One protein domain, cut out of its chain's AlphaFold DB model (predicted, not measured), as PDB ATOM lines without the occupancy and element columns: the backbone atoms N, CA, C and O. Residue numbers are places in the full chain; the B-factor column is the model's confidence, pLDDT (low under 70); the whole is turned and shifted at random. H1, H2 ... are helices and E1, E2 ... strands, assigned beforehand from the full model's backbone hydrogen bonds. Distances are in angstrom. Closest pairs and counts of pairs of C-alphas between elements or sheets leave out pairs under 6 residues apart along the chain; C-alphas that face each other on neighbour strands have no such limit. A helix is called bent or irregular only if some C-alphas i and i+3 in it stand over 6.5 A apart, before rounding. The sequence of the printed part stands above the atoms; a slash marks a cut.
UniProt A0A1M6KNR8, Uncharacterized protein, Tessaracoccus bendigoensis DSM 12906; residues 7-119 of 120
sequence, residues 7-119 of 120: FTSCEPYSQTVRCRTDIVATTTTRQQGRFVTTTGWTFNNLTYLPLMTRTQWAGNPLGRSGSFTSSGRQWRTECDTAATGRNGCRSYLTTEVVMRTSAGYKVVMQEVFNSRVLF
ATOM      1  N   PHE A   7     290.566 232.127 360.168       97.19
ATOM      2  CA  PHE A   7     291.409 232.748 361.174       97.19
ATOM      3  C   PHE A   7     290.858 232.395 362.549       97.19
ATOM      4  O   PHE A   7     289.666 232.568 362.795       97.19
ATOM      5  N   THR A   8     291.712 231.881 363.430       98.06
ATOM      6  CA  THR A   8     291.335 231.558 364.808       98.06
ATOM      7  C   THR A   8     292.298 232.245 365.758       98.06
ATOM      8  O   THR A   8     293.507 232.061 365.642       98.06
ATOM      9  N   SER A   9     291.757 232.983 366.722       98.19
ATOM     10  CA  SER A   9     292.501 233.540 367.852       98.19
ATOM     11  C   SER A   9     291.905 233.026 369.154       98.19
ATOM     12  O   SER A   9     290.689 232.853 369.243       98.19
ATOM     13  N   CYS A  10     292.746 232.782 370.155       98.38
ATOM     14  CA  CYS A  10     292.310 232.285 371.454       98.38
ATOM     15  C   CYS A  10     292.771 233.208 372.576       98.38
ATOM     16  O   CYS A  10     293.891 233.716 372.548       98.38
ATOM     17  N   GLU A  11     291.924 233.353 373.584       98.00
ATOM     18  CA  GLU A  11     292.187 234.134 374.780       98.00
ATOM     19  C   GLU A  11     291.861 233.330 376.051       98.00
ATOM     20  O   GLU A  11     290.946 232.491 376.042       98.00
ATOM     21  N   PRO A  12     292.571 233.570 377.170       97.31
ATOM     22  CA  PRO A  12     292.121 233.107 378.475       97.31
ATOM     23  C   PRO A  12     290.692 233.587 378.751       97.31
ATOM     24  O   PRO A  12     290.357 234.750 378.527       97.31
ATOM     25  N   TYR A  13     289.842 232.692 379.245       93.75
ATOM     26  CA  TYR A  13     288.451 232.994 379.556       93.75
ATOM     27  C   TYR A  13     288.028 232.258 380.826       93.75
ATOM     28  O   TYR A  13     287.642 231.088 380.790       93.75
ATOM     29  N   SER A  14     288.068 232.959 381.964       91.88
ATOM     30  CA  SER A  14     287.814 232.356 383.278       91.88
ATOM     31  C   SER A  14     288.724 231.128 383.498       91.88
ATOM     32  O   SER A  14     289.933 231.232 383.320       91.88
ATOM     33  N   GLN A  15     288.162 229.972 383.859       93.50
ATOM     34  CA  GLN A  15     288.878 228.705 384.064       93.50
ATOM     35  C   GLN A  15     289.078 227.889 382.765       93.50
ATOM     36  O   GLN A  15     289.446 226.718 382.821       93.50
ATOM     37  N   THR A  16     288.814 228.468 381.590       95.38
ATOM     38  CA  THR A  16     289.057 227.838 380.284       95.38
ATOM     39  C   THR A  16     289.760 228.805 379.322       95.38
ATOM     40  O   THR A  16     290.170 229.904 379.686       95.38
ATOM     41  N   VAL A  17     289.910 228.388 378.070       97.88
ATOM     42  CA  VAL A  17     290.341 229.208 376.942       97.88
ATOM     43  C   VAL A  17     289.182 229.287 375.959       97.88
ATOM     44  O   VAL A  17     288.553 228.273 375.641       97.88
ATOM     45  N   ARG A  18     288.900 230.494 375.471       98.25
ATOM     46  CA  ARG A  18     287.903 230.730 374.430       98.25
ATOM     47  C   ARG A  18     288.626 231.059 373.135       98.25
ATOM     48  O   ARG A  18     289.470 231.939 373.113       98.25
ATOM     49  N   CYS A  19     288.287 230.352 372.068       98.56
ATOM     50  CA  CYS A  19     288.787 230.616 370.728       98.56
ATOM     51  C   CYS A  19     287.667 231.172 369.857       98.56
ATOM     52  O   CYS A  19     286.593 230.573 369.764       98.56
ATOM     53  N   ARG A  20     287.927 232.293 369.193       98.44
ATOM     54  CA  ARG A  20     287.076 232.855 368.151       98.44
ATOM     55  C   ARG A  20     287.599 232.421 366.795       98.44
ATOM     56  O   ARG A  20     288.763 232.643 366.488       98.44
ATOM     57  N   THR A  21     286.723 231.835 365.988       98.38
ATOM     58  CA  THR A  21     287.006 231.526 364.590       98.38
ATOM     59  C   THR A  21     286.210 232.468 363.698       98.38
ATOM     60  O   THR A  21     284.980 232.534 363.782       98.38
ATOM     61  N   ASP A  22     286.917 233.154 362.812       98.06
ATOM     62  CA  ASP A  22     286.370 233.927 361.709       98.06
ATOM     63  C   ASP A  22     286.688 233.219 360.380       98.06
ATOM     64  O   ASP A  22     287.669 232.481 360.235       98.06
ATOM     65  N   ILE A  23     285.826 233.431 359.392       97.44
ATOM     66  CA  ILE A  23     285.940 232.870 358.046       97.44
ATOM     67  C   ILE A  23     285.755 233.987 357.024       97.44
ATOM     68  O   ILE A  23     284.944 234.891 357.224       97.44
ATOM     69  N   VAL A  24     286.474 233.932 355.903       96.75
ATOM     70  CA  VAL A  24     286.144 234.783 354.756       96.75
ATOM     71  C   VAL A  24     284.904 234.228 354.063       96.75
ATOM     72  O   VAL A  24     284.933 233.120 353.520       96.75
ATOM     73  N   ALA A  25     283.823 235.007 354.060       94.44
ATOM     74  CA  ALA A  25     282.568 234.653 353.408       94.44
ATOM     75  C   ALA A  25     281.872 235.880 352.807       94.44
ATOM     76  O   ALA A  25     282.141 237.020 353.183       94.44
ATOM     77  N   THR A  26     280.957 235.621 351.874       94.31
ATOM     78  CA  THR A  26     280.018 236.620 351.361       94.31
ATOM     79  C   THR A  26     278.755 236.586 352.209       94.31
ATOM     80  O   THR A  26     278.052 235.575 352.231       94.31
ATOM     81  N   THR A  27     278.463 237.679 352.906       93.75
ATOM     82  CA  THR A  27     277.276 237.831 353.755       93.75
ATOM     83  C   THR A  27     276.390 238.943 353.213       93.75
ATOM     84  O   THR A  27     276.864 239.862 352.550       93.75
ATOM     85  N   THR A  28     275.083 238.848 353.462       94.88
ATOM     86  CA  THR A  28     274.136 239.926 353.153       94.88
ATOM     87  C   THR A  28     273.519 240.415 354.450       94.88
ATOM     88  O   THR A  28     273.041 239.617 355.251       94.88
ATOM     89  N   THR A  29     273.541 241.726 354.662       92.31
ATOM     90  CA  THR A  29     272.994 242.380 355.856       92.31
ATOM     91  C   THR A  29     271.990 243.448 355.449       92.31
ATOM     92  O   THR A  29     272.051 243.976 354.338       92.31
ATOM     93  N   ARG A  30     271.039 243.763 356.332       91.62
ATOM     94  CA  ARG A  30     270.115 244.882 356.132       91.62
ATOM     95  C   ARG A  30     270.703 246.127 356.797       91.62
ATOM     96  O   ARG A  30     270.804 246.172 358.017       91.62
ATOM     97  N   GLN A  31     271.085 247.124 356.007       89.56
ATOM     98  CA  GLN A  31     271.652 248.390 356.477       89.56
ATOM     99  C   GLN A  31     270.806 249.546 355.948       89.56
ATOM    100  O   GLN A  31     270.601 249.656 354.741       89.56
ATOM    101  N   GLN A  32     270.279 250.385 356.848       88.94
ATOM    102  CA  GLN A  32     269.464 251.562 356.496       88.94
ATOM    103  C   GLN A  32     268.334 251.239 355.493       88.94
ATOM    104  O   GLN A  32     268.121 251.932 354.503       88.94
ATOM    105  N   GLY A  33     267.637 250.117 355.708       87.19
ATOM    106  CA  GLY A  33     266.542 249.668 354.841       87.19
ATOM    107  C   GLY A  33     266.962 248.981 353.535       87.19
ATOM    108  O   GLY A  33     266.094 248.439 352.856       87.19
ATOM    109  N   ARG A  34     268.259 248.923 353.202       91.56
ATOM    110  CA  ARG A  34     268.793 248.263 351.999       91.56
ATOM    111  C   ARG A  34     269.488 246.949 352.339       91.56
ATOM    112  O   ARG A  34     270.035 246.794 353.428       91.56
ATOM    113  N   PHE A  35     269.493 246.011 351.397       93.88
ATOM    114  CA  PHE A  35     270.284 244.788 351.506       93.88
ATOM    115  C   PHE A  35     271.662 245.018 350.893       93.88
ATOM    116  O   PHE A  35     271.769 245.353 349.716       93.88
ATOM    117  N   VAL A  36     272.705 244.855 351.703       93.94
ATOM    118  CA  VAL A  36     274.098 245.070 351.311       93.94
ATOM    119  C   VAL A  36     274.835 243.746 351.412       93.94
ATOM    120  O   VAL A  36     274.863 243.122 352.476       93.94
ATOM    121  N   THR A  37     275.423 243.321 350.296       94.44
ATOM    122  CA  THR A  37     276.231 242.106 350.208       94.44
ATOM    123  C   THR A  37     277.709 242.472 350.244       94.44
ATOM    124  O   THR A  37     278.169 243.284 349.445       94.44
ATOM    125  N   THR A  38     278.458 241.860 351.155       94.81
ATOM    126  CA  THR A  38     279.891 242.119 351.344       94.81
ATOM    127  C   THR A  38     280.656 240.814 351.465       94.81
ATOM    128  O   THR A  38     280.173 239.871 352.090       94.81
ATOM    129  N   THR A  39     281.871 240.773 350.923       96.56
ATOM    130  CA  THR A  39     282.805 239.662 351.125       96.56
ATOM    131  C   THR A  39     283.925 240.105 352.052       96.56
ATOM    132  O   THR A  39     284.612 241.083 351.773       96.56
ATOM    133  N   GLY A  40     284.132 239.375 353.144       96.44
ATOM    134  CA  GLY A  40     285.157 239.708 354.128       96.44
ATOM    135  C   GLY A  40     285.211 238.711 355.275       96.44
ATOM    136  O   GLY A  40     284.539 237.679 355.243       96.44
ATOM    137  N   TRP A  41     286.030 239.020 356.281       97.25
ATOM    138  CA  TRP A  41     286.060 238.265 357.529       97.25
ATOM    139  C   TRP A  41     284.731 238.416 358.268       97.25
ATOM    140  O   TRP A  41     284.287 239.528 358.546       97.25
ATOM    141  N   THR A  42     284.103 237.290 358.584       96.25
ATOM    142  CA  THR A  42     282.885 237.225 359.390       96.25
ATOM    143  C   THR A  42     283.035 236.180 360.480       96.25
ATOM    144  O   THR A  42     283.736 235.179 360.312       96.25
ATOM    145  N   PHE A  43     282.309 236.388 361.573       97.00
ATOM    146  CA  PHE A  43     282.207 235.423 362.655       97.00
ATOM    147  C   PHE A  43     281.718 234.068 362.139       97.00
ATOM    148  O   PHE A  43     280.701 234.007 361.443       97.00
ATOM    149  N   ASN A  44     282.413 232.996 362.519       96.75
ATOM    150  CA  ASN A  44     281.943 231.630 362.322       96.75
ATOM    151  C   ASN A  44     281.417 231.044 363.634       96.75
ATOM    152  O   ASN A  44     280.252 230.663 363.708       96.75
ATOM    153  N   ASN A  45     282.264 230.963 364.666       97.94
ATOM    154  CA  ASN A  45     281.858 230.463 365.977       97.94
ATOM    155  C   ASN A  45     282.859 230.800 367.092       97.94
ATOM    156  O   ASN A  45     284.021 231.122 366.843       97.94
ATOM    157  N   LEU A  46     282.411 230.623 368.335       98.31
ATOM    158  CA  LEU A  46     283.269 230.497 369.513       98.31
ATOM    159  C   LEU A  46     283.476 229.020 369.877       98.31
ATOM    160  O   LEU A  46     282.599 228.179 369.663       98.31
ATOM    161  N   THR A  47     284.625 228.698 370.459       98.31
ATOM    162  CA  THR A  47     284.935 227.384 371.038       98.31
ATOM    163  C   THR A  47     285.509 227.581 372.430       98.31
ATOM    164  O   THR A  47     286.546 228.218 372.571       98.31
ATOM    165  N   TYR A  48     284.866 227.014 373.444       97.94
ATOM    166  CA  TYR A  48     285.423 226.908 374.790       97.94
ATOM    167  C   TYR A  48     286.154 225.568 374.910       97.94
ATOM    168  O   TYR A  48     285.548 224.514 374.693       97.94
ATOM    169  N   LEU A  49     287.459 225.616 375.185       97.12
ATOM    170  CA  LEU A  49     288.339 224.445 375.181       97.12
ATOM    171  C   LEU A  49     288.072 223.503 376.375       97.12
ATOM    172  O   LEU A  49     287.545 223.949 377.401       97.12
ATOM    173  N   PRO A  50     288.447 222.209 376.269       96.25
ATOM    174  CA  PRO A  50     288.195 221.185 377.290       96.25
ATOM    175  C   PRO A  50     289.140 221.296 378.494       96.25
ATOM    176  O   PRO A  50     289.901 220.387 378.806       96.25
ATOM    177  N   LEU A  51     289.107 222.444 379.172       95.94
ATOM    178  CA  LEU A  51     289.861 222.702 380.404       95.94
ATOM    179  C   LEU A  51     288.981 222.630 381.659       95.94
ATOM    180  O   LEU A  51     289.493 222.531 382.769       95.94
ATOM    181  N   MET A  52     287.658 222.638 381.481       96.06
ATOM    182  CA  MET A  52     286.673 222.565 382.558       96.06
ATOM    183  C   MET A  52     285.806 221.312 382.411       96.06
ATOM    184  O   MET A  52     285.428 220.920 381.306       96.06
ATOM    185  N   THR A  53     285.457 220.708 383.542       95.88
ATOM    186  CA  THR A  53     284.524 219.580 383.638       95.88
ATOM    187  C   THR A  53     283.075 220.029 383.447       95.88
ATOM    188  O   THR A  53     282.733 221.202 383.621       95.88
ATOM    189  N   ARG A  54     282.183 219.077 383.161       94.69
ATOM    190  CA  ARG A  54     280.737 219.329 383.080       94.69
ATOM    191  C   ARG A  54     280.169 219.950 384.359       94.69
ATOM    192  O   ARG A  54     279.375 220.882 384.277       94.69
ATOM    193  N   THR A  55     280.608 219.492 385.530       95.25
ATOM    194  CA  THR A  55     280.169 220.043 386.823       95.25
ATOM    195  C   THR A  55     280.559 221.513 386.969       95.25
ATOM    196  O   THR A  55     279.738 222.322 387.392       95.25
ATOM    197  N   GLN A  56     281.766 221.895 386.537       95.81
ATOM    198  CA  GLN A  56     282.198 223.300 386.543       95.81
ATOM    199  C   GLN A  56     281.371 224.180 385.586       95.81
ATOM    200  O   GLN A  56     281.248 225.382 385.809       95.81
ATOM    201  N   TRP A  57     280.772 223.596 384.544       95.94
ATOM    202  CA  TRP A  57     279.874 224.283 383.609       95.94
ATOM    203  C   TRP A  57     278.396 224.281 384.026       95.94
ATOM    204  O   TRP A  57     277.605 224.971 383.387       95.94
ATOM    205  N   ALA A  58     277.995 223.560 385.079       90.44
ATOM    206  CA  ALA A  58     276.583 223.308 385.395       90.44
ATOM    207  C   ALA A  58     275.743 224.585 385.634       90.44
ATOM    208  O   ALA A  58     274.540 224.615 385.343       90.44
ATOM    209  N   GLY A  59     276.378 225.653 386.128       94.06
ATOM    210  CA  GLY A  59     275.755 226.965 386.331       94.06
ATOM    211  C   GLY A  59     275.645 227.824 385.065       94.06
ATOM    212  O   GLY A  59     274.919 228.814 385.062       94.06
ATOM    213  N   ASN A  60     276.338 227.461 383.984       96.44
ATOM    214  CA  ASN A  60     276.375 228.229 382.748       96.44
ATOM    215  C   ASN A  60     275.472 227.579 381.676       96.44
ATOM    216  O   ASN A  60     275.678 226.417 381.318       96.44
ATOM    217  N   PRO A  61     274.493 228.311 381.110       97.69
ATOM    218  CA  PRO A  61     273.548 227.754 380.144       97.69
ATOM    219  C   PRO A  61     274.181 227.309 378.810       97.69
ATOM    220  O   PRO A  61     273.550 226.580 378.049       97.69
ATOM    221  N   LEU A  62     275.431 227.686 378.517       97.38
ATOM    222  CA  LEU A  62     276.176 227.185 377.351       97.38
ATOM    223  C   LEU A  62     276.694 225.747 377.537       97.38
ATOM    224  O   LEU A  62     277.043 225.088 376.560       97.38
ATOM    225  N   GLY A  63     276.757 225.262 378.781       96.88
ATOM    226  CA  GLY A  63     277.270 223.937 379.134       96.88
ATOM    227  C   GLY A  63     276.198 222.907 379.499       96.88
ATOM    228  O   GLY A  63     276.533 221.838 380.009       96.88
ATOM    229  N   ARG A  64     274.916 223.212 379.274       96.38
ATOM    230  CA  ARG A  64     273.788 222.325 379.593       96.38
ATOM    231  C   ARG A  64     272.679 222.454 378.560       96.38
ATOM    232  O   ARG A  64     272.407 223.557 378.098       96.38
ATOM    233  N   SER A  65     272.025 221.346 378.226       97.50
ATOM    234  CA  SER A  65     270.889 221.363 377.304       97.50
ATOM    235  C   SER A  65     269.745 222.223 377.852       97.50
ATOM    236  O   SER A  65     269.460 222.188 379.050       97.50
ATOM    237  N   GLY A  66     269.078 222.971 376.977       97.62
ATOM    238  CA  GLY A  66     267.918 223.789 377.325       97.62
ATOM    239  C   GLY A  66     267.855 225.094 376.542       97.62
ATOM    240  O   GLY A  66     268.757 225.418 375.771       97.62
ATOM    241  N   SER A  67     266.787 225.852 376.767       98.25
ATOM    242  CA  SER A  67     266.594 227.178 376.179       98.25
ATOM    243  C   SER A  67     266.687 228.258 377.247       98.25
ATOM    244  O   SER A  67     266.333 228.033 378.404       98.25
ATOM    245  N   PHE A  68     267.192 229.428 376.875       98.06
ATOM    246  CA  PHE A  68     267.366 230.549 377.793       98.06
ATOM    247  C   PHE A  68     267.387 231.876 377.040       98.06
ATOM    248  O   PHE A  68     267.641 231.931 375.839       98.06
ATOM    249  N   THR A  69     267.138 232.968 377.756       97.88
ATOM    250  CA  THR A  69     267.278 234.321 377.214       97.88
ATOM    251  C   THR A  69     268.559 234.949 377.734       97.88
ATOM    252  O   THR A  69     268.847 234.894 378.927       97.88
ATOM    253  N   SER A  70     269.333 235.559 376.842       96.00
ATOM    254  CA  SER A  70     270.517 236.332 377.213       96.00
ATOM    255  C   SER A  70     270.715 237.480 376.238       96.00
ATOM    256  O   SER A  70     270.582 237.302 375.024       96.00
ATOM    257  N   SER A  71     271.018 238.665 376.775       93.69
ATOM    258  CA  SER A  71     271.190 239.903 375.999       93.69
ATOM    259  C   SER A  71     270.002 240.195 375.067       93.69
ATOM    260  O   SER A  71     270.180 240.561 373.908       93.69
ATOM    261  N   GLY A  72     268.779 239.952 375.556       95.00
ATOM    262  CA  GLY A  72     267.535 240.167 374.805       95.00
ATOM    263  C   GLY A  72     267.270 239.175 373.668       95.00
ATOM    264  O   GLY A  72     266.325 239.363 372.910       95.00
ATOM    265  N   ARG A  73     268.080 238.120 373.522       95.88
ATOM    266  CA  ARG A  73     267.924 237.101 372.474       95.88
ATOM    267  C   ARG A  73     267.549 235.758 373.073       95.88
ATOM    268  O   ARG A  73     267.968 235.446 374.186       95.88
ATOM    269  N   GLN A  74     266.791 234.968 372.316       98.25
ATOM    270  CA  GLN A  74     266.537 233.565 372.638       98.25
ATOM    271  C   GLN A  74     267.731 232.709 372.225       98.25
ATOM    272  O   GLN A  74     268.327 232.926 371.168       98.25
ATOM    273  N   TRP A  75     268.062 231.743 373.069       98.56
ATOM    274  CA  TRP A  75     269.147 230.798 372.875       98.56
ATOM    275  C   TRP A  75     268.664 229.385 373.141       98.56
ATOM    276  O   TRP A  75     267.789 229.163 373.980       98.56
ATOM    277  N   ARG A  76     269.319 228.434 372.485       98.31
ATOM    278  CA  ARG A  76     269.180 227.008 372.751       98.31
ATOM    279  C   ARG A  76     270.554 226.373 372.820       98.31
ATOM    280  O   ARG A  76     271.374 226.577 371.932       98.31
ATOM    281  N   THR A  77     270.788 225.571 373.845       98.56
ATOM    282  CA  THR A  77     271.950 224.695 373.952       98.56
ATOM    283  C   THR A  77     271.490 223.248 373.830       98.56
ATOM    284  O   THR A  77     270.480 222.851 374.408       98.56
ATOM    285  N   GLU A  78     272.246 222.445 373.090       97.75
ATOM    286  CA  GLU A  78     272.136 220.988 373.074       97.75
ATOM    287  C   GLU A  78     273.489 220.385 373.450       97.75
ATOM    288  O   GLU A  78     274.528 220.948 373.101       97.75
ATOM    289  N   CYS A  79     273.484 219.262 374.161       97.69
ATOM    290  CA  CYS A  79     274.682 218.558 374.605       97.69
ATOM    291  C   CYS A  79     274.546 217.053 374.366       97.69
ATOM    292  O   CYS A  79     273.438 216.525 374.386       97.69
ATOM    293  N   ASP A  80     275.679 216.375 374.182       95.88
ATOM    294  CA  ASP A  80     275.783 214.921 373.968       95.88
ATOM    295  C   ASP A  80     274.891 214.349 372.849       95.88
ATOM    296  O   ASP A  80     274.504 213.182 372.876       95.88
ATOM    297  N   THR A  81     274.582 215.154 371.833       94.75
ATOM    298  CA  THR A  81     273.867 214.707 370.636       94.75
ATOM    299  C   THR A  81     274.854 214.264 369.557       94.75
ATOM    300  O   THR A  81     276.055 214.544 369.621       94.75
ATOM    301  N   ALA A  82     274.355 213.621 368.498       91.44
ATOM    302  CA  ALA A  82     275.173 213.314 367.323       91.44
ATOM    303  C   ALA A  82     275.836 214.572 366.719       91.44
ATOM    304  O   ALA A  82     276.940 214.493 366.187       91.44
ATOM    305  N   ALA A  83     275.201 215.745 366.845       84.88
ATOM    306  CA  ALA A  83     275.766 217.003 366.371       84.88
ATOM    307  C   ALA A  83     276.921 217.500 367.257       84.88
ATOM    308  O   ALA A  83     277.871 218.098 366.752       84.88
ATOM    309  N   THR A  84     276.874 217.274 368.569       89.50
ATOM    310  CA  THR A  84     277.880 217.802 369.507       89.50
ATOM    311  C   THR A  84     279.027 216.835 369.775       89.50
ATOM    312  O   THR A  84     280.118 217.288 370.120       89.50
ATOM    313  N   GLY A  85     278.787 215.529 369.616       89.25
ATOM    314  CA  GLY A  85     279.627 214.470 370.171       89.25
ATOM    315  C   GLY A  85     279.388 214.277 371.673       89.25
ATOM    316  O   GLY A  85     278.755 215.114 372.321       89.25
ATOM    317  N   ARG A  86     279.900 213.166 372.224       86.81
ATOM    318  CA  ARG A  86     279.942 212.920 373.677       86.81
ATOM    319  C   ARG A  86     280.944 213.902 374.301       86.81
ATOM    320  O   ARG A  86     282.035 214.048 373.758       86.81
ATOM    321  N   ASN A  87     280.588 214.557 375.405       92.25
ATOM    322  CA  ASN A  87     281.388 215.591 376.091       92.25
ATOM    323  C   ASN A  87     281.460 216.952 375.384       92.25
ATOM    324  O   ASN A  87     282.455 217.676 375.481       92.25
ATOM    325  N   GLY A  88     280.383 217.341 374.711       96.12
ATOM    326  CA  GLY A  88     280.291 218.674 374.137       96.12
ATOM    327  C   GLY A  88     278.882 219.227 374.145       96.12
ATOM    328  O   GLY A  88     277.904 218.480 374.188       96.12
ATOM    329  N   CYS A  89     278.802 220.549 374.060       98.12
ATOM    330  CA  CYS A  89     277.568 221.276 373.811       98.12
ATOM    331  C   CYS A  89     277.725 222.199 372.605       98.12
ATOM    332  O   CYS A  89     278.820 222.698 372.327       98.12
ATOM    333  N   ARG A  90     276.624 222.455 371.901       98.38
ATOM    334  CA  ARG A  90     276.491 223.528 370.914       98.38
ATOM    335  C   ARG A  90     275.364 224.448 371.345       98.38
ATOM    336  O   ARG A  90     274.292 223.975 371.712       98.38
ATOM    337  N   SER A  91     275.609 225.746 371.252       98.25
ATOM    338  CA  SER A  91     274.626 226.782 371.529       98.25
ATOM    339  C   SER A  91     274.318 227.563 370.261       98.25
ATOM    340  O   SER A  91     275.214 227.936 369.495       98.25
ATOM    341  N   TYR A  92     273.033 227.811 370.068       98.25
ATOM    342  CA  TYR A  92     272.447 228.511 368.942       98.25
ATOM    343  C   TYR A  92     271.746 229.758 369.470       98.25
ATOM    344  O   TYR A  92     271.151 229.718 370.549       98.25
ATOM    345  N   LEU A  93     271.820 230.854 368.719       97.56
ATOM    346  CA  LEU A  93     271.020 232.045 368.987       97.56
ATOM    347  C   LEU A  93     269.923 232.186 367.939       97.56
ATOM    348  O   LEU A  93     270.169 231.954 366.756       97.56
ATOM    349  N   THR A  94     268.747 232.638 368.350       97.62
ATOM    350  CA  THR A  94     267.701 233.058 367.420       97.62
ATOM    351  C   THR A  94     267.932 234.518 367.055       97.62
ATOM    352  O   THR A  94     267.918 235.398 367.918       97.62
ATOM    353  N   THR A  95     268.166 234.785 365.774       94.94
ATOM    354  CA  THR A  95     268.429 236.133 365.259       94.94
ATOM    355  C   THR A  95     267.818 236.314 363.879       94.94
ATOM    356  O   THR A  95     267.493 235.345 363.194       94.94
ATOM    357  N   GLU A  96     267.695 237.570 363.463       94.00
ATOM    358  CA  GLU A  96     267.375 237.915 362.086       94.00
ATOM    359  C   GLU A  96     268.492 237.462 361.138       94.00
ATOM    360  O   GLU A  96     269.672 237.754 361.353       94.00
ATOM    361  N   VAL A  97     268.106 236.772 360.070       93.81
ATOM    362  CA  VAL A  97     268.973 236.332 358.977       93.81
ATOM    363  C   VAL A  97     268.378 236.819 357.662       93.81
ATOM    364  O   VAL A  97     267.175 236.695 357.420       93.81
ATOM    365  N   VAL A  98     269.228 237.366 356.793       95.25
ATOM    366  CA  VAL A  98     268.833 237.729 355.430       95.25
ATOM    367  C   VAL A  98     268.906 236.491 354.543       95.25
ATOM    368  O   VAL A  98     269.978 235.938 354.308       95.25
ATOM    369  N   MET A  99     267.758 236.078 354.016       93.25
ATOM    370  CA  MET A  99     267.624 234.947 353.107       93.25
ATOM    371  C   MET A  99     267.345 235.447 351.689       93.25
ATOM    372  O   MET A  99     266.428 236.242 351.473       93.25
ATOM    373  N   ARG A 100     268.118 234.958 350.714       91.75
ATOM    374  CA  ARG A 100     267.862 235.201 349.290       91.75
ATOM    375  C   ARG A 100     266.684 234.343 348.821       91.75
ATOM    376  O   ARG A 100     266.615 233.159 349.139       91.75
ATOM    377  N   THR A 101     265.773 234.937 348.064       91.56
ATOM    378  CA  THR A 101     264.608 234.290 347.447       91.56
ATOM    379  C   THR A 101     264.594 234.573 345.944       91.56
ATOM    380  O   THR A 101     265.397 235.362 345.445       91.56
ATOM    381  N   SER A 102     263.669 233.953 345.206       92.44
ATOM    382  CA  SER A 102     263.436 234.274 343.790       92.44
ATOM    383  C   SER A 102     262.967 235.720 343.573       92.44
ATOM    384  O   SER A 102     263.270 236.303 342.540       92.44
ATOM    385  N   ALA A 103     262.281 236.311 344.556       91.62
ATOM    386  CA  ALA A 103     261.759 237.679 344.515       91.62
ATOM    387  C   ALA A 103     262.702 238.730 345.144       91.62
ATOM    388  O   ALA A 103     262.322 239.891 345.271       91.62
ATOM    389  N   GLY A 104     263.911 238.343 345.576       90.94
ATOM    390  CA  GLY A 104     264.887 239.249 346.189       90.94
ATOM    391  C   GLY A 104     265.417 238.742 347.529       90.94
ATOM    392  O   GLY A 104     266.034 237.681 347.597       90.94
ATOM    393  N   TYR A 105     265.214 239.514 348.598       93.88
ATOM    394  CA  TYR A 105     265.669 239.176 349.949       93.88
ATOM    395  C   TYR A 105     264.527 239.291 350.954       93.88
ATOM    396  O   TYR A 105     263.709 240.207 350.878       93.88
ATOM    397  N   LYS A 106     264.506 238.390 351.936       93.69
ATOM    398  CA  LYS A 106     263.630 238.478 353.108       93.69
ATOM    399  C   LYS A 106     264.445 238.363 354.387       93.69
ATOM    400  O   LYS A 106     265.468 237.684 354.412       93.69
ATOM    401  N   VAL A 107     263.972 239.008 355.446       94.38
ATOM    402  CA  VAL A 107     264.514 238.834 356.795       94.38
ATOM    403  C   VAL A 107     263.660 237.794 357.508       94.38
ATOM    404  O   VAL A 107     262.435 237.896 357.494       94.38
ATOM    405  N   VAL A 108     264.295 236.780 358.087       94.56
ATOM    406  CA  VAL A 108     263.619 235.731 358.862       94.56
ATOM    407  C   VAL A 108     264.308 235.544 360.203       94.56
ATOM    408  O   VAL A 108     265.521 235.703 360.299       94.56
ATOM    409  N   MET A 109     263.547 235.177 361.232       95.56
ATOM    410  CA  MET A 109     264.119 234.722 362.497       95.56
ATOM    411  C   MET A 109     264.561 233.269 362.353       95.56
ATOM    412  O   MET A 109     263.773 232.419 361.942       95.56
ATOM    413  N   GLN A 110     265.818 232.985 362.682       96.00
ATOM    414  CA  GLN A 110     266.391 231.650 362.562       96.00
ATOM    415  C   GLN A 110     267.378 231.373 363.697       96.00
ATOM    416  O   GLN A 110     268.095 232.272 364.139       96.00
ATOM    417  N   GLU A 111     267.438 230.117 364.144       96.19
ATOM    418  CA  GLU A 111     268.535 229.637 364.981       96.19
ATOM    419  C   GLU A 111     269.828 229.534 364.163       96.19
ATOM    420  O   GLU A 111     269.899 228.811 363.165       96.19
ATOM    421  N   VAL A 112     270.872 230.227 364.604       96.56
ATOM    422  CA  VAL A 112     272.210 230.150 364.015       96.56
ATOM    423  C   VAL A 112     273.208 229.673 365.060       96.56
ATOM    424  O   VAL A 112     273.151 230.067 366.226       96.56
ATOM    425  N   PHE A 113     274.126 228.801 364.646       97.31
ATOM    426  CA  PHE A 113     275.181 228.302 365.521       97.31
ATOM    427  C   PHE A 113     276.061 229.458 366.007       97.31
ATOM    428  O   PHE A 113     276.496 230.287 365.211       97.31
ATOM    429  N   ASN A 114     276.323 229.508 367.313       97.94
ATOM    430  CA  ASN A 114     277.161 230.539 367.913       97.94
ATOM    431  C   ASN A 114     278.436 229.967 368.515       97.94
ATOM    432  O   ASN A 114     279.533 230.459 368.256       97.94
ATOM    433  N   SER A 115     278.294 228.951 369.360       97.88
ATOM    434  CA  SER A 115     279.401 228.504 370.190       97.88
ATOM    435  C   SER A 115     279.335 227.030 370.504       97.88
ATOM    436  O   SER A 115     278.255 226.461 370.634       97.88
ATOM    437  N   ARG A 116     280.503 226.430 370.717       97.75
ATOM    438  CA  ARG A 116     280.630 225.086 371.278       97.75
ATOM    439  C   ARG A 116     281.386 225.114 372.598       97.75
ATOM    440  O   ARG A 116     282.362 225.849 372.725       97.75
ATOM    441  N   VAL A 117     280.968 224.274 373.533       98.00
ATOM    442  CA  VAL A 117     281.700 223.972 374.766       98.00
ATOM    443  C   VAL A 117     282.212 222.545 374.667       98.00
ATOM    444  O   VAL A 117     281.469 221.656 374.253       98.00
ATOM    445  N   LEU A 118     283.475 222.336 375.016       97.00
ATOM    446  CA  LEU A 118     284.075 221.017 375.160       97.00
ATOM    447  C   LEU A 118     284.367 220.776 376.637       97.00
ATOM    448  O   LEU A 118     284.890 221.666 377.307       97.00
ATOM    449  N   PHE A 119     284.028 219.593 377.137       96.56
ATOM    450  CA  PHE A 119     284.341 219.203 378.510       96.56
ATOM    451  C   PHE A 119     285.644 218.406 378.560       96.56
ATOM    452  O   PHE A 119     285.956 217.674 377.619       96.56
TER     453      PHE A 119
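Overview. This is residues 7 to 119 of the 120 residues of an uncharacterized protein of Tessaracoccus bendigoensis DSM 12906 (UniProt A0A1M6KNR8). One long sheet of seven strands is folded back on itself into two leaves that face each other, curled like part of a barrel, with the small helix H1 at one end of the long axis. Two long bent hairpins, E2 with E3 and E6 with E7, make most of the length; E1 is added beside E2, and E5 and E4 beside E6. The printed part has 113 residues with one named helix and seven named strands, in the order E1 E2 E3 H1 E4 E5 E6 E7; the class is mostly strand. The mixed sheet runs E1 E2 E3 E7 E6 E5 E4, antiparallel but for E3 and E7. The whole is only just loose, close to compact, with a radius of gyration of the C-alphas of 16.1 A, and elongated, spanning 49 by 28 by 27 A.

Arrangement. E1, residues 7 to 13, is an edge strand and forms a hairpin with E2, residues 16 to 31; N 9 and O 20 are 3.0 A apart, within hydrogen-bond range. E2 forms a hairpin with E3, residues 34 to 48, with N 27 and O 38 at 2.9 A; these three strands are a meander, each the antiparallel neighbour of the one before. E2 bends by 89 degrees at residue 26, and E3 by 77 degrees at residue 39. H1, residues 54 to 57, only grazes the sheet; it is too short for an O i to N i+4 pair, and its one O i to N i+3 pair is within range. A second meander holds E4, residues 66 to 70, E5, residues 73 to 79, E6, residues 88 to 101, and E7, residues 104 to 118. Within range are N 68 and O 75 at 3.0 A, N 92 and O 76 at 2.8 A, and N 97 and O 108 at 2.8 A. E6 bends by 71 degrees at residue 96, and E7 by 60 degrees at residue 107. E3 and E7 are parallel, at 14 degrees, with N 46 and O 114 at 2.9 A. In this folded sheet E1 and E2 face E7, E6, E5 and E4, with E3 as the hinge. The closest C-alphas of E2 and E6, those of Thr 28 and Val 98, are 6.2 A apart. E1 and E4 are apart.

Along the chain. E1 begins at C-alpha 7, (291.409, 232.748, 361.174). From first to last C-alpha, E2 measures 35.9 A, E3 35.4 A, E6 34.7 A and E7 39.2 A. E7 ends at C-alpha 118, (284.075, 221.017, 375.160).

Size, cuts and confidence. The two C-alphas farthest apart, those of Thr 55 and Ala 103, are 49.4 A apart. The sheet is twisted. The printed part has no cut and no long link. Its mean pLDDT is 95.5, and no printed residue is under 70.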